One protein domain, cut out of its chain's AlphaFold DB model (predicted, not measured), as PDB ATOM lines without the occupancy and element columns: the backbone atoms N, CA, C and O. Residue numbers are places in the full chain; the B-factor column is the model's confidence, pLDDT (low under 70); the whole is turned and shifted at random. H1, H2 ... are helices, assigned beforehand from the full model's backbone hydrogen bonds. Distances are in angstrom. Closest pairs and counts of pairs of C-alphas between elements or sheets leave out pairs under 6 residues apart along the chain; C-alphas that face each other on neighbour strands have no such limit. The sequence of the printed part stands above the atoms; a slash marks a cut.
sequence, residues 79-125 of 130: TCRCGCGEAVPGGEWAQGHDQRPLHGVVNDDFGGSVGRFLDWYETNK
ATOM      1  N   THR A  79     132.286 118.513  75.197       82.38
ATOM      2  CA  THR A  79     132.437 119.966  75.127       82.38
ATOM      3  C   THR A  79     133.476 120.401  76.142       82.38
ATOM      4  O   THR A  79     133.545 119.834  77.234       82.38
ATOM      5  N   CYS A  80     134.268 121.411  75.799       83.12
ATOM      6  CA  CYS A  80     135.322 121.930  76.652       83.12
ATOM      7  C   CYS A  80     134.772 122.239  78.049       83.12
ATOM      8  O   CYS A  80     133.793 122.978  78.196       83.12
ATOM      9  N   ARG A  81     135.436 121.714  79.080       79.69
ATOM     10  CA  ARG A  81     135.034 121.830  80.487       79.69
ATOM     11  C   ARG A  81     135.033 123.275  81.005       79.69
ATOM     12  O   ARG A  81     134.459 123.550  82.050       79.69
ATOM     13  N   CYS A  82     135.594 124.220  80.244       77.12
ATOM     14  CA  CYS A  82     135.513 125.652  80.547       77.12
ATOM     15  C   CYS A  82     134.130 126.256  80.250       77.12
ATOM     16  O   CYS A  82     133.919 127.431  80.528       77.12
ATOM     17  N   GLY A  83     133.223 125.502  79.619       74.38
ATOM     18  CA  GLY A  83     131.878 125.964  79.279       74.38
ATOM     19  C   GLY A  83     131.771 126.772  77.980       74.38
ATOM     20  O   GLY A  83     130.689 127.258  77.673       74.38
ATOM     21  N   CYS A  84     132.839 126.899  77.177       78.38
ATOM     22  CA  CYS A  84     132.782 127.653  75.911       78.38
ATOM     23  C   CYS A  84     132.009 126.937  74.787       78.38
ATOM     24  O   CYS A  84     131.790 127.524  73.732       78.38
ATOM     25  N   GLY A  85     131.634 125.669  74.988       79.62
ATOM     26  CA  GLY A  85     130.924 124.857  73.994       79.62
ATOM     27  C   GLY A  85     131.806 124.288  72.878       79.62
ATOM     28  O   GLY A  85     131.300 123.569  72.020       79.62
ATOM     29  N   GLU A  86     133.112 124.562  72.885       82.00
ATOM     30  CA  GLU A  86     134.042 124.038  71.882       82.00
ATOM     31  C   GLU A  86     134.185 122.518  71.988       82.00
ATOM     32  O   GLU A  86     134.313 121.971  73.085       82.00
ATOM     33  N   ALA A  87     134.157 121.828  70.847       82.00
ATOM     34  CA  ALA A  87     134.304 120.381  70.804       82.00
ATOM     35  C   ALA A  87     135.744 119.975  71.147       82.00
ATOM     36  O   ALA A  87     136.700 120.474  70.557       82.00
ATOM     37  N   VAL A  88     135.896 119.019  72.061       81.00
ATOM     38  CA  VAL A  88     137.176 118.441  72.483       81.00
ATOM     39  C   VAL A  88     137.167 116.938  72.207       81.00
ATOM     40  O   VAL A  88     136.810 116.134  73.072       81.00
ATOM     41  N   PRO A  89     137.535 116.509  70.983       64.56
ATOM     42  CA  PRO A  89     137.531 115.101  70.610       64.56
ATOM     43  C   PRO A  89     138.635 114.343  71.367       64.56
ATOM     44  O   PRO A  89     139.756 114.177  70.887       64.56
ATOM     45  N   GLY A  90     138.324 113.860  72.571       62.75
ATOM     46  CA  GLY A  90     139.246 113.073  73.391       62.75
ATOM     47  C   GLY A  90     140.054 113.794  74.443       62.75
ATOM     48  O   GLY A  90     141.053 113.227  74.879       62.75
ATOM     49  N   GLY A  91     139.633 114.987  74.844       69.94
ATOM     50  CA  GLY A  91     140.189 115.697  75.989       69.94
ATOM     51  C   GLY A  91     139.084 116.353  76.809       69.94
ATOM     52  O   GLY A  91     137.930 116.384  76.390       69.94
ATOM     53  N   GLU A  92     139.443 116.884  77.974       76.62
ATOM     54  CA  GLU A  92     138.532 117.689  78.803       76.62
ATOM     55  C   GLU A  92     138.562 119.176  78.421       76.62
ATOM     56  O   GLU A  92     137.604 119.909  78.664       76.62
ATOM     57  N   TRP A  93     139.655 119.622  77.798       78.62
ATOM     58  CA  TRP A  93     139.943 121.027  77.533       78.62
ATOM     59  C   TRP A  93     140.347 121.234  76.082       78.62
ATOM     60  O   TRP A  93     141.108 120.443  75.519       78.62
ATOM     61  N   ALA A  94     139.851 122.315  75.482       83.12
ATOM     62  CA  ALA A  94     140.408 122.813  74.236       83.12
ATOM     63  C   ALA A  94     141.831 123.316  74.505       83.12
ATOM     64  O   ALA A  94     142.211 123.581  75.652       83.12
ATOM     65  N   GLN A  95     142.647 123.411  73.460       77.69
ATOM     66  CA  GLN A  95     144.051 123.778  73.608       77.69
ATOM     67  C   GLN A  95     144.187 125.136  74.329       77.69
ATOM     68  O   GLN A  95     143.716 126.157  73.838       77.69
ATOM     69  N   GLY A  96     144.821 125.139  75.510       75.44
ATOM     70  CA  GLY A  96     145.020 126.335  76.344       75.44
ATOM     71  C   GLY A  96     143.803 126.784  77.171       75.44
ATOM     72  O   GLY A  96     143.807 127.890  77.710       75.44
ATOM     73  N   HIS A  97     142.740 125.978  77.253       81.12
ATOM     74  CA  HIS A  97     141.521 126.306  78.013       81.12
ATOM     75  C   HIS A  97     141.486 125.710  79.426       81.12
ATOM     76  O   HIS A  97     140.549 125.981  80.169       81.12
ATOM     77  N   ASP A  98     142.494 124.938  79.808       76.19
ATOM     78  CA  ASP A  98     142.687 124.374  81.146       76.19
ATOM     79  C   ASP A  98     143.048 125.437  82.200       76.19
ATOM     80  O   ASP A  98     142.659 125.323  83.360       76.19
ATOM     81  N   GLN A  99     143.724 126.517  81.799       76.06
ATOM     82  CA  GLN A  99     144.157 127.580  82.718       76.06
ATOM     83  C   GLN A  99     143.074 128.632  83.006       76.06
ATOM     84  O   GLN A  99     142.995 129.160  84.115       76.06
ATOM     85  N   ARG A 100     142.216 128.948  82.026       75.56
ATOM     86  CA  ARG A 100     141.186 130.002  82.157       75.56
ATOM     87  C   ARG A 100     140.207 129.786  83.324       75.56
ATOM     88  O   ARG A 100     139.991 130.739  84.065       75.56
ATOM     89  N   PRO A 101     139.625 128.591  83.529       74.25
ATOM     90  CA  PRO A 101     138.706 128.348  84.638       74.25
ATOM     91  C   PRO A 101     139.391 128.433  85.995       74.25
ATOM     92  O   PRO A 101     138.792 128.957  86.924       74.25
ATOM     93  N   LEU A 102     140.641 127.973  86.112       79.31
ATOM     94  CA  LEU A 102     141.408 128.113  87.351       79.31
ATOM     95  C   LEU A 102     141.574 129.594  87.712       79.31
ATOM     96  O   LEU A 102     141.317 129.987  88.846       79.31
ATOM     97  N   HIS A 103     141.939 130.427  86.736       81.81
ATOM     98  CA  HIS A 103     142.011 131.875  86.933       81.81
ATOM     99  C   HIS A 103     140.645 132.509  87.228       81.81
ATOM    100  O   HIS A 103     140.586 133.441  88.025       81.81
ATOM    101  N   GLY A 104     139.566 132.001  86.627       81.88
ATOM    102  CA  GLY A 104     138.192 132.397  86.940       81.88
ATOM    103  C   GLY A 104     137.854 132.143  88.407       81.88
ATOM    104  O   GLY A 104     137.540 133.083  89.119       81.88
ATOM    105  N   VAL A 105     138.058 130.914  88.888       83.69
ATOM    106  CA  VAL A 105     137.863 130.541  90.300       83.69
ATOM    107  C   VAL A 105     138.702 131.422  91.226       83.69
ATOM    108  O   VAL A 105     138.194 131.959  92.204       83.69
ATOM    109  N   VAL A 106     139.983 131.638  90.912       87.75
ATOM    110  CA  VAL A 106     140.850 132.510  91.722       87.75
ATOM    111  C   VAL A 106     140.325 133.950  91.760       87.75
ATOM    112  O   VAL A 106     140.370 134.586  92.812       87.75
ATOM    113  N   ASN A 107     139.821 134.477  90.646       87.81
ATOM    114  CA  ASN A 107     139.257 135.825  90.592       87.81
ATOM    115  C   ASN A 107     137.930 135.933  91.348       87.81
ATOM    116  O   ASN A 107     137.796 136.823  92.186       87.81
ATOM    117  N   ASP A 108     136.998 135.025  91.073       88.62
ATOM    118  CA  ASP A 108     135.623 135.081  91.564       88.62
ATOM    119  C   ASP A 108     135.544 134.721  93.056       88.62
ATOM    120  O   ASP A 108     134.927 135.449  93.836       88.62
ATOM    121  N   ASP A 109     136.245 133.664  93.480       90.44
ATOM    122  CA  ASP A 109     136.119 133.107  94.833       90.44
ATOM    123  C   ASP A 109     137.240 133.565  95.779       90.44
ATOM    124  O   ASP A 109     137.059 133.624  96.997       90.44
ATOM    125  N   PHE A 110     138.410 133.923  95.237       90.00
ATOM    126  CA  PHE A 110     139.595 134.294  96.026       90.00
ATOM    127  C   PHE A 110     140.050 135.745  95.802       90.00
ATOM    128  O   PHE A 110     141.111 136.151  96.295       90.00
ATOM    129  N   GLY A 111     139.249 136.550  95.093       88.62
ATOM    130  CA  GLY A 111     139.514 137.969  94.842       88.62
ATOM    131  C   GLY A 111     140.793 138.215  94.038       88.62
ATOM    132  O   GLY A 111     141.491 139.202  94.266       88.62
ATOM    133  N   GLY A 112     141.153 137.277  93.164       86.75
ATOM    134  CA  GLY A 112     142.355 137.315  92.329       86.75
ATOM    135  C   GLY A 112     143.636 136.872  93.038       86.75
ATOM    136  O   GLY A 112     144.710 136.887  92.434       86.75
ATOM    137  N   SER A 113     143.564 136.463  94.309       90.56
ATOM    138  CA  SER A 113     144.743 136.043  95.068       90.56
ATOM    139  C   SER A 113     145.021 134.551  94.913       90.56
ATOM    140  O   SER A 113     144.391 133.709  95.552       90.56
ATOM    141  N   VAL A 114     146.047 134.230  94.119       87.06
ATOM    142  CA  VAL A 114     146.563 132.857  93.980       87.06
ATOM    143  C   VAL A 114     147.039 132.299  95.326       87.06
ATOM    144  O   VAL A 114     146.796 131.135  95.620       87.06
ATOM    145  N   GLY A 115     147.664 133.125  96.173       89.06
ATOM    146  CA  GLY A 115     148.124 132.697  97.500       89.06
ATOM    147  C   GLY A 115     146.977 132.216  98.390       89.06
ATOM    148  O   GLY A 115     147.058 131.135  98.957       89.06
ATOM    149  N   ARG A 116     145.857 132.954  98.420       89.75
ATOM    150  CA  ARG A 116     144.661 132.549  99.182       89.75
ATOM    151  C   ARG A 116     144.047 131.250  98.675       89.75
ATOM    152  O   ARG A 116     143.590 130.445  99.480       89.75
ATOM    153  N   PHE A 117     144.027 131.061  97.358       93.44
ATOM    154  CA  PHE A 117     143.588 129.804  96.763       93.44
ATOM    155  C   PHE A 117     144.475 128.636  97.210       93.44
ATOM    156  O   PHE A 117     143.950 127.606  97.624       93.44
ATOM    157  N   LEU A 118     145.803 128.800  97.176       92.06
ATOM    158  CA  LEU A 118     146.742 127.756  97.594       92.06
ATOM    159  C   LEU A 118     146.619 127.432  99.087       92.06
ATOM    160  O   LEU A 118     146.560 126.257  99.433       92.06
ATOM    161  N   ASP A 119     146.503 128.440  99.953       93.31
ATOM    162  CA  ASP A 119     146.307 128.239 101.397       93.31
ATOM    163  C   ASP A 119     145.020 127.446 101.684       93.31
ATOM    164  O   ASP A 119     145.004 126.507 102.489       93.31
ATOM    165  N   TRP A 120     143.929 127.792 100.991       94.00
ATOM    166  CA  TRP A 120     142.674 127.051 101.070       94.00
ATOM    167  C   TRP A 120     142.827 125.624 100.534       94.00
ATOM    168  O   TRP A 120     142.385 124.683 101.194       94.00
ATOM    169  N   TYR A 121     143.466 125.444  99.377       91.38
ATOM    170  CA  TYR A 121     143.661 124.132  98.765       91.38
ATOM    171  C   TYR A 121     144.475 123.212  99.677       91.38
ATOM    172  O   TYR A 121     144.062 122.090  99.938       91.38
ATOM    173  N   GLU A 122     145.589 123.692 100.228       91.19
ATOM    174  CA  GLU A 122     146.424 122.933 101.163       91.19
ATOM    175  C   GLU A 122     145.670 122.542 102.440       91.19
ATOM    176  O   GLU A 122     145.869 121.448 102.962       91.19
ATOM    177  N   THR A 123     144.754 123.396 102.903       92.50
ATOM    178  CA  THR A 123     143.896 123.117 104.064       92.50
ATOM    179  C   THR A 123     142.816 122.070 103.763       92.50
ATOM    180  O   THR A 123     142.415 121.327 104.656       92.50
ATOM    181  N   ASN A 124     142.319 122.015 102.523       88.56
ATOM    182  CA  ASN A 124     141.134 121.233 102.152       88.56
ATOM    183  C   ASN A 124     141.436 120.025 101.257       88.56
ATOM    184  O   ASN A 124     140.537 119.218 101.002       88.56
ATOM    185  N   LYS A 125     142.673 119.869 100.772       83.50
ATOM    186  CA  LYS A 125     143.057 118.703  99.983       83.50
ATOM    187  C   LYS A 125     142.941 117.461 100.861       83.50
ATOM    188  O   LYS A 125     143.562 117.343 101.914       83.50
TER     189      LYS A 125
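What this domain is: This is residues 79 to 125 of the 130 residues of an uncharacterized protein of Streptomyces sp. SID5474 (UniProt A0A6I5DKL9). What shape does the printed part make? From the first residue, a looped head with no named element, residues 79 to 98, leads into H1, and H2 meets the far end of H1 to make a corner like an L. The head lies at one end of the longest axis and H2 at the other, with H1 between them. What is it made of, and how spread out is it? The 47 printed residues have two named helices, H1 then H2, and no named strand; the class is all helix, with under half of the residues, 23, in named elements. The whole is loose, with a radius of gyration of the C-alphas of 12.8 A, and elongated, spanning 35 by 20 by 13 A.

How they stand to each other: How does H1 stand to H2? H1, residues 99 to 110, and H2, residues 114 to 124, touch, and their lines are about perpendicular at 82 degrees. Where do they come closest? H1 touches H2 with residues 106 to 110 alone, and the closest C-alphas, those of Phe 110 and Phe 117, are 6.1 A apart. What do the helix backbones show? In H1 and H2 every O i to N i+4 pair is within hydrogen-bond range.

Where its parts are: Where is H1? It begins at C-alpha 99, (144.157, 127.580, 82.718), and measures 15.6 A from first to last C-alpha. Where is H2? It measures 15.2 A and ends at C-alpha 124, (141.134, 121.233, 102.152).

The domain as a whole: How large is it? The two C-alphas farthest apart, those of Pro 89 and Thr 123, are 35.0 A apart. Is it continuous? The printed part has no cut, and the link from H1 to H2 is tight, with 3 residues. Where is confidence low? Residues 89 to 91 are under 70 in pLDDT; the mean of the printed part is 82.9.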